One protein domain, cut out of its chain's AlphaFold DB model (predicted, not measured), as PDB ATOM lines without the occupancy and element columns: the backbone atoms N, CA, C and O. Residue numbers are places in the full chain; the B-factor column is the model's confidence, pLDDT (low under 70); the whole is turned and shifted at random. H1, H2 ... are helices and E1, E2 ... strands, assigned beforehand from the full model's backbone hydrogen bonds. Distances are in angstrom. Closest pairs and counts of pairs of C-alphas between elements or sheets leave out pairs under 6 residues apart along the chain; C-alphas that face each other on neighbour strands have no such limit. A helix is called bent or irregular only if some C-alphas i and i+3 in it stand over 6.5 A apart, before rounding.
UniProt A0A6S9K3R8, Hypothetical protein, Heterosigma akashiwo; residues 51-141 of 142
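Overview. This is residues 51 to 141 of the 142 residues of the protein "Hypothetical protein" of Heterosigma akashiwo (UniProt A0A6S9K3R8). A strongly twisted sheet of four antiparallel strands has one long helix, H2, packed over one face along E4, while the short helix H1 grazes the sheet near the end of E1. The printed part has 91 residues, with H1 E1 E2 E3 E4 H2 along the chain and the sheet order E1 E4 E3 E2. The class is mixed, helices and strands, with under half of the residues in named elements. The whole is compact, with a radius of gyration of the C-alphas of 12.9 A and spans of 35 by 30 by 24 A.

Arrangement. Inner strand E4, residues 113 to 121, bends by 55 degrees at residue 116. It is antiparallel to E1, residues 70 to 74, at 150 degrees, with N 118 and O 73 2.8 A apart. E4 and E3, residues 99 to 105, form a hairpin at 159 degrees, with N 116 and O 102 2.7 A apart. E3 and edge strand E2, residues 87 to 90, form another at 147 degrees, with N 101 and O 89 2.7 A apart. E2 E3 E4 make a meander, each strand the antiparallel neighbour of the one before; with E1, antiparallel neighbour of E4, they make a Greek key. H2, residues 127 to 140, is on one face, making two layers, helix and sheet, at a height over the sheet of 10.2 A. It runs along the strands, at 20 degrees to E4 on the local plane, over E4 and only just over E1, on which 3 of its 14 C-alphas fall. The closest C-alphas of E4 and H2, Phe 120 and Ala 130, are 7.0 A apart. H1, residues 51 to 55, only grazes the sheet and is apart from H2. Every O i to N i+4 pair is within hydrogen-bond range in H1, and 8 of 10 in H2.

Along the chain. H1 begins at C-alpha 51 (0.402, -3.254, -52.477) and E4, 23.1 A long, ends at C-alpha 121 (12.503, 1.200, -38.743). E3 is 19.9 A long, E1 12.6 A, E2 10.3 A and H1 6.3 A. H2, 19.6 A long, is irregular: C-alphas 136 and 139 are 7.7 A apart.

Size, cuts and confidence. The C-alphas farthest apart, Gln 110 and Lys 123, are 36.6 A apart. The links H1 to E1 and E1 to E2 are long. The printed part has no cut, and no printed residue is under 70 in pLDDT.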
ATOM      1  N   TYR A  51      -0.827  -3.403 -51.687       93.00
ATOM      2  CA  TYR A  51       0.402  -3.254 -52.477       93.00
ATOM      3  C   TYR A  51       0.126  -2.910 -53.953       93.00
ATOM      4  O   TYR A  51       0.862  -2.134 -54.554       93.00
ATOM      5  N   GLN A  52      -0.964  -3.426 -54.536       94.00
ATOM      6  CA  GLN A  52      -1.330  -3.165 -55.935       94.00
ATOM      7  C   GLN A  52      -1.760  -1.712 -56.138       94.00
ATOM      8  O   GLN A  52      -1.475  -1.113 -57.176       94.00
ATOM      9  N   LYS A  53      -2.429  -1.125 -55.138       93.44
ATOM     10  CA  LYS A  53      -2.772   0.302 -55.146       93.44
ATOM     11  C   LYS A  53      -1.512   1.164 -55.155       93.44
ATOM     12  O   LYS A  53      -1.466   2.128 -55.913       93.44
ATOM     13  N   TYR A  54      -0.502   0.794 -54.366       93.88
ATOM     14  CA  TYR A  54       0.794   1.474 -54.369       93.88
ATOM     15  C   TYR A  54       1.485   1.349 -55.735       93.88
ATOM     16  O   TYR A  54       1.861   2.356 -56.326       93.88
ATOM     17  N   GLU A  55       1.577   0.140 -56.293       92.00
ATOM     18  CA  GLU A  55       2.222  -0.085 -57.597       92.00
ATOM     19  C   GLU A  55       1.508   0.627 -58.757       92.00
ATOM     20  O   GLU A  55       2.136   0.978 -59.753       92.00
ATOM     21  N   SER A  56       0.207   0.887 -58.609       93.62
ATOM     22  CA  SER A  56      -0.592   1.672 -59.559       93.62
ATOM     23  C   SER A  56      -0.499   3.189 -59.336       93.62
ATOM     24  O   SER A  56      -1.159   3.943 -60.048       93.62
ATOM     25  N   GLY A  57       0.263   3.648 -58.337       93.00
ATOM     26  CA  GLY A  57       0.409   5.064 -57.989       93.00
ATOM     27  C   GLY A  57      -0.827   5.693 -57.337       93.00
ATOM     28  O   GLY A  57      -0.975   6.910 -57.359       93.00
ATOM     29  N   LEU A  58      -1.741   4.883 -56.787       91.94
ATOM     30  CA  LEU A  58      -2.973   5.373 -56.148       91.94
ATOM     31  C   LEU A  58      -2.770   5.791 -54.690       91.94
ATOM     32  O   LEU A  58      -3.608   6.502 -54.138       91.94
ATOM     33  N   VAL A  59      -1.715   5.290 -54.051       93.50
ATOM     34  CA  VAL A  59      -1.362   5.578 -52.658       93.50
ATOM     35  C   VAL A  59       0.152   5.691 -52.525       93.50
ATOM     36  O   VAL A  59       0.889   5.065 -53.291       93.50
ATOM     37  N   ASP A  60       0.597   6.448 -51.528       95.12
ATOM     38  CA  ASP A  60       2.008   6.536 -51.155       95.12
ATOM     39  C   ASP A  60       2.517   5.216 -50.557       95.12
ATOM     40  O   ASP A  60       1.738   4.341 -50.162       95.12
ATOM     41  N   PHE A  61       3.844   5.064 -50.489       96.19
ATOM     42  CA  PHE A  61       4.456   3.851 -49.950       96.19
ATOM     43  C   PHE A  61       4.218   3.738 -48.440       96.19
ATOM     44  O   PHE A  61       3.659   2.755 -47.956       96.19
ATOM     45  N   PHE A  62       4.593   4.756 -47.668       96.88
ATOM     46  CA  PHE A  62       4.245   4.776 -46.255       96.88
ATOM     47  C   PHE A  62       2.800   5.230 -46.062       96.88
ATOM     48  O   PHE A  62       2.408   6.334 -46.422       96.88
ATOM     49  N   ASP A  63       2.005   4.358 -45.446       94.25
ATOM     50  CA  ASP A  63       0.622   4.645 -45.090       94.25
ATOM     51  C   ASP A  63       0.561   5.835 -44.128       94.25
ATOM     52  O   ASP A  63       1.441   6.009 -43.281       94.25
ATOM     53  N   ILE A  64      -0.527   6.603 -44.187       92.88
ATOM     54  CA  ILE A  64      -0.769   7.760 -43.312       92.88
ATOM     55  C   ILE A  64      -0.696   7.421 -41.812       92.88
ATOM     56  O   ILE A  64      -0.411   8.288 -40.991       92.88
ATOM     57  N   SER A  65      -0.925   6.159 -41.431       92.56
ATOM     58  CA  SER A  65      -0.779   5.691 -40.048       92.56
ATOM     59  C   SER A  65       0.669   5.396 -39.628       92.56
ATOM     60  O   SER A  65       0.893   4.875 -38.530       92.56
ATOM     61  N   SER A  66       1.651   5.680 -40.486       94.62
ATOM     62  CA  SER A  66       3.077   5.636 -40.154       94.62
ATOM     63  C   SER A  66       3.423   6.677 -39.088       94.62
ATOM     64  O   SER A  66       2.791   7.725 -38.985       94.62
ATOM     65  N   SER A  67       4.437   6.389 -38.276       94.19
ATOM     66  CA  SER A  67       4.926   7.300 -37.235       94.19
ATOM     67  C   SER A  67       6.301   7.866 -37.588       94.19
ATOM     68  O   SER A  67       6.887   7.521 -38.620       94.19
ATOM     69  N   ALA A  68       6.838   8.727 -36.719       93.31
ATOM     70  CA  ALA A  68       8.203   9.241 -36.842       93.31
ATOM     71  C   ALA A  68       9.257   8.117 -36.827       93.31
ATOM     72  O   ALA A  68      10.231   8.190 -37.566       93.31
ATOM     73  N   ASP A  69       9.026   7.053 -36.051       95.38
ATOM     74  CA  ASP A  69       9.981   5.949 -35.894       95.38
ATOM     75  C   ASP A  69       9.692   4.739 -36.789       95.38
ATOM     76  O   ASP A  69      10.576   3.909 -37.002       95.38
ATOM     77  N   LYS A  70       8.455   4.581 -37.283       96.19
ATOM     78  CA  LYS A  70       8.040   3.392 -38.043       96.19
ATOM     79  C   LYS A  70       7.280   3.755 -39.313       96.19
ATOM     80  O   LYS A  70       6.169   4.282 -39.244       96.19
ATOM     81  N   GLY A  71       7.855   3.397 -40.457       97.56
ATOM     82  CA  GLY A  71       7.195   3.437 -41.759       97.56
ATOM     83  C   GLY A  71       6.358   2.179 -41.953       97.56
ATOM     84  O   GLY A  71       6.842   1.073 -41.717       97.56
ATOM     85  N   ARG A  72       5.085   2.325 -42.318       97.62
ATOM     86  CA  ARG A  72       4.155   1.203 -42.494       97.62
ATOM     87  C   ARG A  72       3.797   1.059 -43.958       97.62
ATOM     88  O   ARG A  72       3.192   1.960 -44.525       97.62
ATOM     89  N   PHE A  73       4.080  -0.100 -44.528       97.50
ATOM     90  CA  PHE A  73       3.642  -0.466 -45.867       97.50
ATOM     91  C   PHE A  73       2.608  -1.591 -45.779       97.50
ATOM     92  O   PHE A  73       2.895  -2.674 -45.263       97.50
ATOM     93  N   ARG A  74       1.378  -1.340 -46.241       96.69
ATOM     94  CA  ARG A  74       0.304  -2.344 -46.223       96.69
ATOM     95  C   ARG A  74       0.408  -3.243 -47.452       96.69
ATOM     96  O   ARG A  74       0.339  -2.757 -48.574       96.69
ATOM     97  N   VAL A  75       0.500  -4.550 -47.219       96.12
ATOM     98  CA  VAL A  75       0.540  -5.562 -48.284       96.12
ATOM     99  C   VAL A  75      -0.877  -6.043 -48.577       96.12
ATOM    100  O   VAL A  75      -1.364  -5.885 -49.696       96.12
ATOM    101  N   HIS A  76      -1.573  -6.508 -47.538       95.19
ATOM    102  CA  HIS A  76      -2.949  -6.993 -47.617       95.19
ATOM    103  C   HIS A  76      -3.887  -6.230 -46.677       95.19
ATOM    104  O   HIS A  76      -3.461  -5.637 -45.683       95.19
ATOM    105  N   ASP A  77      -5.189  -6.251 -46.976       93.06
ATOM    106  CA  ASP A  77      -6.199  -5.708 -46.061       93.06
ATOM    107  C   ASP A  77      -6.316  -6.598 -44.813       93.06
ATOM    108  O   ASP A  77      -6.673  -7.773 -44.903       93.06
ATOM    109  N   ALA A  78      -6.064  -6.022 -43.634       93.06
ATOM    110  CA  ALA A  78      -6.151  -6.710 -42.346       93.06
ATOM    111  C   ALA A  78      -7.531  -7.341 -42.082       93.06
ATOM    112  O   ALA A  78      -7.624  -8.310 -41.334       93.06
ATOM    113  N   LYS A  79      -8.601  -6.843 -42.718       92.56
ATOM    114  CA  LYS A  79      -9.958  -7.412 -42.607       92.56
ATOM    115  C   LYS A  79     -10.085  -8.811 -43.205       92.56
ATOM    116  O   LYS A  79     -11.067  -9.495 -42.931       92.56
ATOM    117  N   LEU A  80      -9.128  -9.225 -44.033       92.31
ATOM    118  CA  LEU A  80      -9.095 -10.549 -44.651       92.31
ATOM    119  C   LEU A  80      -8.424 -11.601 -43.758       92.31
ATOM    120  O   LEU A  80      -8.289 -12.747 -44.181       92.31
ATOM    121  N   PHE A  81      -8.020 -11.235 -42.537       95.00
ATOM    122  CA  PHE A  81      -7.222 -12.069 -41.641       95.00
ATOM    123  C   PHE A  81      -7.889 -12.267 -40.285       95.00
ATOM    124  O   PHE A  81      -8.575 -11.382 -39.768       95.00
ATOM    125  N   LYS A  82      -7.662 -13.438 -39.691       95.25
ATOM    126  CA  LYS A  82      -8.169 -13.767 -38.360       95.25
ATOM    127  C   LYS A  82      -7.352 -13.032 -37.300       95.25
ATOM    128  O   LYS A  82      -6.141 -13.227 -37.195       95.25
ATOM    129  N   ALA A  83      -8.013 -12.183 -36.517       94.75
ATOM    130  CA  ALA A  83      -7.349 -11.299 -35.559       94.75
ATOM    131  C   ALA A  83      -6.577 -12.045 -34.453       94.75
ATOM    132  O   ALA A  83      -5.547 -11.559 -33.998       94.75
ATOM    133  N   ASP A  84      -7.045 -13.225 -34.048       96.25
ATOM    134  CA  ASP A  84      -6.431 -14.090 -33.031       96.25
ATOM    135  C   ASP A  84      -5.127 -14.761 -33.493       96.25
ATOM    136  O   ASP A  84      -4.305 -15.146 -32.666       96.25
ATOM    137  N   THR A  85      -4.910 -14.855 -34.805       95.62
ATOM    138  CA  THR A  85      -3.673 -15.395 -35.400       95.62
ATOM    139  C   THR A  85      -2.625 -14.322 -35.700       95.62
ATOM    140  O   THR A  85      -1.487 -14.640 -36.055       95.62
ATOM    141  N   MET A  86      -2.994 -13.040 -35.584       97.50
ATOM    142  CA  MET A  86      -2.109 -11.949 -35.968       97.50
ATOM    143  C   MET A  86      -0.930 -11.825 -35.012       97.50
ATOM    144  O   MET A  86      -1.099 -11.676 -33.802       97.50
ATOM    145  N   HIS A  87       0.278 -11.792 -35.561       97.31
ATOM    146  CA  HIS A  87       1.487 -11.639 -34.764       97.31
ATOM    147  C   HIS A  87       2.587 -10.901 -35.529       97.31
ATOM    148  O   HIS A  87       2.537 -10.733 -36.748       97.31
ATOM    149  N   ARG A  88       3.589 -10.410 -34.792       96.94
ATOM    150  CA  ARG A  88       4.754  -9.735 -35.372       96.94
ATOM    151  C   ARG A  88       5.933 -10.688 -35.454       96.94
ATOM    152  O   ARG A  88       6.238 -11.372 -34.481       96.94
ATOM    153  N   LYS A  89       6.637 -10.653 -36.578       95.50
ATOM    154  CA  LYS A  89       7.853 -11.425 -36.820       95.50
ATOM    155  C   LYS A  89       8.926 -10.514 -37.394       95.50
ATOM    156  O   LYS A  89       8.680  -9.803 -38.360       95.50
ATOM    157  N   VAL A  90      10.113 -10.510 -36.800       95.12
ATOM    158  CA  VAL A  90      11.256  -9.780 -37.367       95.12
ATOM    159  C   VAL A  90      11.694 -10.491 -38.649       95.12
ATOM    160  O   VAL A  90      11.840 -11.715 -38.646       95.12
ATOM    161  N   ASP A  91      11.889  -9.748 -39.740       92.06
ATOM    162  CA  ASP A  91      12.459 -10.322 -40.961       92.06
ATOM    163  C   ASP A  91      13.966 -10.496 -40.766       92.06
ATOM    164  O   ASP A  91      14.741  -9.552 -40.877       92.06
ATOM    165  N   SER A  92      14.384 -11.720 -40.450       85.19
ATOM    166  CA  SER A  92      15.797 -12.083 -40.314       85.19
ATOM    167  C   SER A  92      16.442 -12.482 -41.644       85.19
ATOM    168  O   SER A  92      17.624 -12.811 -41.674       85.19
ATOM    169  N   ALA A  93      15.672 -12.511 -42.736       80.75
ATOM    170  CA  ALA A  93      16.178 -12.880 -44.055       80.75
ATOM    171  C   ALA A  93      17.049 -11.779 -44.674       80.75
ATOM    172  O   ALA A  93      17.859 -12.054 -45.556       80.75
ATOM    173  N   THR A  94      16.890 -10.535 -44.221       74.56
ATOM    174  CA  THR A  94      17.659  -9.393 -44.704       74.56
ATOM    175  C   THR A  94      18.745  -9.016 -43.696       74.56
ATOM    176  O   THR A  94      18.481  -8.778 -42.520       74.56
ATOM    177  N   ALA A  95      20.000  -8.959 -44.158       71.56
ATOM    178  CA  ALA A  95      21.165  -8.695 -43.306       71.56
ATOM    179  C   ALA A  95      21.134  -7.309 -42.634       71.56
ATOM    180  O   ALA A  95      21.737  -7.113 -41.583       71.56
ATOM    181  N   GLN A  96      20.417  -6.354 -43.234       75.69
ATOM    182  CA  GLN A  96      20.317  -4.967 -42.778       75.69
ATOM    183  C   GLN A  96      19.458  -4.806 -41.506       75.69
ATOM    184  O   GLN A  96      19.536  -3.774 -40.842       75.69
ATOM    185  N   GLY A  97      18.675  -5.826 -41.120       87.81
ATOM    186  CA  GLY A  97      17.759  -5.747 -39.979       87.81
ATOM    187  C   GLY A  97      16.687  -4.665 -40.171       87.81
ATOM    188  O   GLY A  97      16.438  -4.221 -41.284       87.81
ATOM    189  N   GLY A  98      16.005  -4.247 -39.099       93.81
ATOM    190  CA  GLY A  98      15.096  -3.088 -39.135       93.81
ATOM    191  C   GLY A  98      13.723  -3.309 -39.783       93.81
ATOM    192  O   GLY A  98      12.904  -2.390 -39.781       93.81
ATOM    193  N   VAL A  99      13.434  -4.517 -40.275       96.19
ATOM    194  CA  VAL A  99      12.138  -4.877 -40.864       96.19
ATOM    195  C   VAL A  99      11.364  -5.811 -39.936       96.19
ATOM    196  O   VAL A  99      11.872  -6.821 -39.452       96.19
ATOM    197  N   THR A 100      10.105  -5.475 -39.670       97.00
ATOM    198  CA  THR A 100       9.170  -6.307 -38.904       97.00
ATOM    199  C   THR A 100       7.917  -6.558 -39.728       97.00
ATOM    200  O   THR A 100       7.304  -5.629 -40.235       97.00
ATOM    201  N   LEU A 101       7.510  -7.812 -39.836       96.81
ATOM    202  CA  LEU A 101       6.326  -8.256 -40.555       96.81
ATOM    203  C   LEU A 101       5.173  -8.413 -39.563       96.81
ATOM    204  O   LEU A 101       5.327  -9.063 -38.530       96.81
ATOM    205  N   LEU A 102       4.019  -7.831 -39.866       97.88
ATOM    206  CA  LEU A 102       2.748  -8.213 -39.261       97.88
ATOM    207  C   LEU A 102       2.148  -9.317 -40.126       97.88
ATOM    208  O   LEU A 102       1.857  -9.073 -41.296       97.88
ATOM    209  N   MET A 103       1.980 -10.504 -39.560       97.62
ATOM    210  CA  MET A 103       1.483 -11.698 -40.242       97.62
ATOM    211  C   MET A 103       0.151 -12.136 -39.637       97.62
ATOM    212  O   MET A 103      -0.176 -11.727 -38.524       97.62
ATOM    213  N   GLY A 104      -0.606 -12.956 -40.359       97.31
ATOM    214  CA  GLY A 104      -1.788 -13.637 -39.835       97.31
ATOM    215  C   GLY A 104      -2.343 -14.663 -40.819       97.31
ATOM    216  O   GLY A 104      -1.981 -14.668 -41.998       97.31
ATOM    217  N   GLU A 105      -3.251 -15.512 -40.346       96.50
ATOM    218  CA  GLU A 105      -3.971 -16.483 -41.167       96.50
ATOM    219  C   GLU A 105      -5.123 -15.805 -41.913       96.50
ATOM    220  O   GLU A 105      -5.923 -15.065 -41.323       96.50
ATOM    221  N   ARG A 106      -5.244 -16.069 -43.215       93.50
ATOM    222  CA  ARG A 106      -6.372 -15.566 -44.000       93.50
ATOM    223  C   ARG A 106      -7.688 -16.233 -43.590       93.50
ATOM    224  O   ARG A 106      -7.761 -17.429 -43.327       93.50
ATOM    225  N   ILE A 107      -8.772 -15.464 -43.624       92.75
ATOM    226  CA  ILE A 107     -10.134 -15.960 -43.368       92.75
ATOM    227  C   ILE A 107     -10.656 -16.771 -44.566       92.75
ATOM    228  O   ILE A 107     -11.395 -17.735 -44.385       92.75
ATOM    229  N   ASP A 108     -10.279 -16.384 -45.788       88.56
ATOM    230  CA  ASP A 108     -10.733 -17.014 -47.037       88.56
ATOM    231  C   ASP A 108      -9.930 -18.270 -47.426       88.56
ATOM    232  O   ASP A 108     -10.388 -19.052 -48.260       88.56
ATOM    233  N   LYS A 109      -8.752 -18.485 -46.823       86.38
ATOM    234  CA  LYS A 109      -7.865 -19.628 -47.076       86.38
ATOM    235  C   LYS A 109      -7.369 -20.210 -45.756       86.38
ATOM    236  O   LYS A 109      -6.435 -19.690 -45.151       86.38
ATOM    237  N   GLN A 110      -7.984 -21.310 -45.334       85.62
ATOM    238  CA  GLN A 110      -7.614 -21.999 -44.096       85.62
ATOM    239  C   GLN A 110      -6.157 -22.465 -44.121       85.62
ATOM    240  O   GLN A 110      -5.698 -23.057 -45.097       85.62
ATOM    241  N   GLY A 111      -5.447 -22.195 -43.027       84.88
ATOM    242  CA  GLY A 111      -4.055 -22.582 -42.819       84.88
ATOM    243  C   GLY A 111      -3.031 -21.771 -43.616       84.88
ATOM    244  O   GLY A 111      -1.850 -22.103 -43.573       84.88
ATOM    245  N   VAL A 112      -3.446 -20.726 -44.343       90.56
ATOM    246  CA  VAL A 112      -2.528 -19.889 -45.125       90.56
ATOM    247  C   VAL A 112      -2.211 -18.616 -44.353       90.56
ATOM    248  O   VAL A 112      -3.029 -17.697 -44.273       90.56
ATOM    249  N   GLU A 113      -0.998 -18.560 -43.814       94.25
ATOM    250  CA  GLU A 113      -0.447 -17.369 -43.179       94.25
ATOM    251  C   GLU A 113       0.240 -16.462 -44.208       94.25
ATOM    252  O   GLU A 113       1.027 -16.931 -45.031       94.25
ATOM    253  N   GLN A 114      -0.051 -15.159 -44.173       95.75
ATOM    254  CA  GLN A 114       0.571 -14.166 -45.057       95.75
ATOM    255  C   GLN A 114       0.924 -12.874 -44.321       95.75
ATOM    256  O   GLN A 114       0.463 -12.615 -43.208       95.75
ATOM    257  N   VAL A 115       1.741 -12.041 -44.970       96.94
ATOM    258  CA  VAL A 115       2.129 -10.721 -44.464       96.94
ATOM    259  C   VAL A 115       1.027  -9.706 -44.738       96.94
ATOM    260  O   VAL A 115       0.686  -9.419 -45.874       96.94
ATOM    261  N   ILE A 116       0.515  -9.094 -43.683       97.06
ATOM    262  CA  ILE A 116      -0.507  -8.050 -43.737       97.06
ATOM    263  C   ILE A 116       0.155  -6.680 -43.922       97.06
ATOM    264  O   ILE A 116      -0.296  -5.839 -44.698       97.06
ATOM    265  N   THR A 117       1.233  -6.414 -43.183       97.75
ATOM    266  CA  THR A 117       1.924  -5.116 -43.181       97.75
ATOM    267  C   THR A 117       3.411  -5.312 -42.929       97.75
ATOM    268  O   THR A 117       3.796  -6.074 -42.046       97.75
ATOM    269  N   VAL A 118       4.244  -4.579 -43.662       97.31
ATOM    270  CA  VAL A 118       5.680  -4.466 -43.407       97.31
ATOM    271  C   VAL A 118       5.931  -3.177 -42.632       97.31
ATOM    272  O   VAL A 118       5.494  -2.097 -43.031       97.31
ATOM    273  N   LEU A 119       6.601  -3.291 -41.490       97.50
ATOM    274  CA  LEU A 119       7.021  -2.175 -40.656       97.50
ATOM    275  C   LEU A 119       8.528  -1.977 -40.809       97.50
ATOM    276  O   LEU A 119       9.309  -2.865 -40.465       97.50
ATOM    277  N   PHE A 120       8.917  -0.794 -41.265       97.50
ATOM    278  CA  PHE A 120      10.302  -0.376 -41.429       97.50
ATOM    279  C   PHE A 120      10.715   0.536 -40.278       97.50
ATOM    280  O   PHE A 120       9.986   1.463 -39.917       97.50
ATOM    281  N   ASP A 121      11.877   0.278 -39.685       96.56
ATOM    282  CA  ASP A 121      12.503   1.200 -38.743       96.56
ATOM    283  C   ASP A 121      13.048   2.427 -39.473       96.56
ATOM    284  O   ASP A 121      13.980   2.305 -40.265       96.56
ATOM    285  N   ARG A 122      12.502   3.612 -39.183       96.00
ATOM    286  CA  ARG A 122      12.888   4.859 -39.862       96.00
ATOM    287  C   ARG A 122      14.261   5.386 -39.457       96.00
ATOM    288  O   ARG A 122      14.759   6.310 -40.085       96.00
ATOM    289  N   LYS A 123      14.892   4.797 -38.436       95.00
ATOM    290  CA  LYS A 123      16.302   5.063 -38.113       95.00
ATOM    291  C   LYS A 123      17.263   4.350 -39.066       95.00
ATOM    292  O   LYS A 123      18.440   4.689 -39.085       95.00
ATOM    293  N   ILE A 124      16.775   3.340 -39.791       92.75
ATOM    294  CA  ILE A 124      17.565   2.487 -40.690       92.75
ATOM    295  C   ILE A 124      17.098   2.645 -42.141       92.75
ATOM    296  O   ILE A 124      17.923   2.612 -43.046       92.75
ATOM    297  N   PHE A 125      15.790   2.798 -42.355       93.62
ATOM    298  CA  PHE A 125      15.169   2.916 -43.667       93.62
ATOM    299  C   PHE A 125      14.530   4.284 -43.840       93.62
ATOM    300  O   PHE A 125      13.521   4.602 -43.197       93.62
ATOM    301  N   GLU A 126      15.054   5.052 -44.786       94.62
ATOM    302  CA  GLU A 126      14.260   6.099 -45.409       94.62
ATOM    303  C   GLU A 126      13.186   5.475 -46.310       94.62
ATOM    304  O   GLU A 126      13.210   4.281 -46.625       94.62
ATOM    305  N   GLU A 127      12.189   6.268 -46.699       95.25
ATOM    306  CA  GLU A 127      11.084   5.747 -47.507       95.25
ATOM    307  C   GLU A 127      11.575   5.193 -48.849       95.25
ATOM    308  O   GLU A 127      11.120   4.133 -49.277       95.25
ATOM    309  N   ASP A 128      12.535   5.859 -49.488       96.25
ATOM    310  CA  ASP A 128      13.066   5.416 -50.775       96.25
ATOM    311  C   ASP A 128      13.882   4.120 -50.651       96.25
ATOM    312  O   ASP A 128      13.704   3.211 -51.464       96.25
ATOM    313  N   ASP A 129      14.662   3.953 -49.579       94.81
ATOM    314  CA  ASP A 129      15.337   2.682 -49.281       94.81
ATOM    315  C   ASP A 129      14.331   1.555 -49.028       94.81
ATOM    316  O   ASP A 129      14.525   0.416 -49.457       94.81
ATOM    317  N   ALA A 130      13.222   1.864 -48.354       95.62
ATOM    318  CA  ALA A 130      12.166   0.899 -48.091       95.62
ATOM    319  C   ALA A 130      11.422   0.491 -49.378       95.62
ATOM    320  O   ALA A 130      11.082  -0.686 -49.539       95.62
ATOM    321  N   LYS A 131      11.235   1.412 -50.337       96.25
ATOM    322  CA  LYS A 131      10.713   1.096 -51.683       96.25
ATOM    323  C   LYS A 131      11.657   0.170 -52.442       96.25
ATOM    324  O   LYS A 131      11.210  -0.809 -53.044       96.25
ATOM    325  N   VAL A 132      12.960   0.450 -52.392       95.19
ATOM    326  CA  VAL A 132      13.991  -0.400 -53.001       95.19
ATOM    327  C   VAL A 132      13.966  -1.785 -52.358       95.19
ATOM    328  O   VAL A 132      13.869  -2.790 -53.066       95.19
ATOM    329  N   TRP A 133      13.938  -1.860 -51.026       94.50
ATOM    330  CA  TRP A 133      13.798  -3.118 -50.299       94.50
ATOM    331  C   TRP A 133      12.547  -3.886 -50.732       94.50
ATOM    332  O   TRP A 133      12.634  -5.080 -51.023       94.50
ATOM    333  N   TRP A 134      11.396  -3.216 -50.844       95.06
ATOM    334  CA  TRP A 134      10.154  -3.846 -51.296       95.06
ATOM    335  C   TRP A 134      10.302  -4.433 -52.700       95.06
ATOM    336  O   TRP A 134       9.925  -5.582 -52.915       95.06
ATOM    337  N   SER A 135      10.926  -3.710 -53.633       94.69
ATOM    338  CA  SER A 135      11.102  -4.176 -55.014       94.69
ATOM    339  C   SER A 135      11.866  -5.504 -55.119       94.69
ATOM    340  O   SER A 135      11.519  -6.337 -55.954       94.69
ATOM    341  N   TYR A 136      12.837  -5.738 -54.228       94.06
ATOM    342  CA  TYR A 136      13.620  -6.976 -54.179       94.06
ATOM    343  C   TYR A 136      12.964  -8.101 -53.376       94.06
ATOM    344  O   TYR A 136      13.297  -9.265 -53.574       94.06
ATOM    345  N   ASN A 137      12.069  -7.775 -52.439       94.19
ATOM    346  CA  ASN A 137      11.574  -8.739 -51.455       94.19
ATOM    347  C   ASN A 137      10.090  -9.085 -51.604       94.19
ATOM    348  O   ASN A 137       9.652 -10.068 -51.011       94.19
ATOM    349  N   ARG A 138       9.321  -8.316 -52.388       93.81
ATOM    350  CA  ARG A 138       7.859  -8.447 -52.500       93.81
ATOM    351  C   ARG A 138       7.375  -9.850 -52.849       93.81
ATOM    352  O   ARG A 138       6.340 -10.261 -52.343       93.81
ATOM    353  N   GLU A 139       8.135 -10.606 -53.643       93.62
ATOM    354  CA  GLU A 139       7.778 -11.976 -54.054       93.62
ATOM    355  C   GLU A 139       7.642 -12.946 -52.872       93.62
ATOM    356  O   GLU A 139       6.952 -13.952 -52.978       93.62
ATOM    357  N   ARG A 140       8.249 -12.633 -51.718       91.31
ATOM    358  CA  ARG A 140       8.105 -13.425 -50.486       91.31
ATOM    359  C   ARG A 140       6.757 -13.213 -49.790       91.31
ATOM    360  O   ARG A 140       6.451 -13.936 -48.844       91.31
ATOM    361  N   PHE A 141       6.007 -12.184 -50.185       91.12
ATOM    362  CA  PHE A 141       4.895 -11.641 -49.405       91.12
ATOM    363  C   PHE A 141       3.573 -11.526 -50.173       91.12
ATOM    364  O   PHE A 141       2.561 -11.294 -49.516       91.12
TER     365      PHE A 141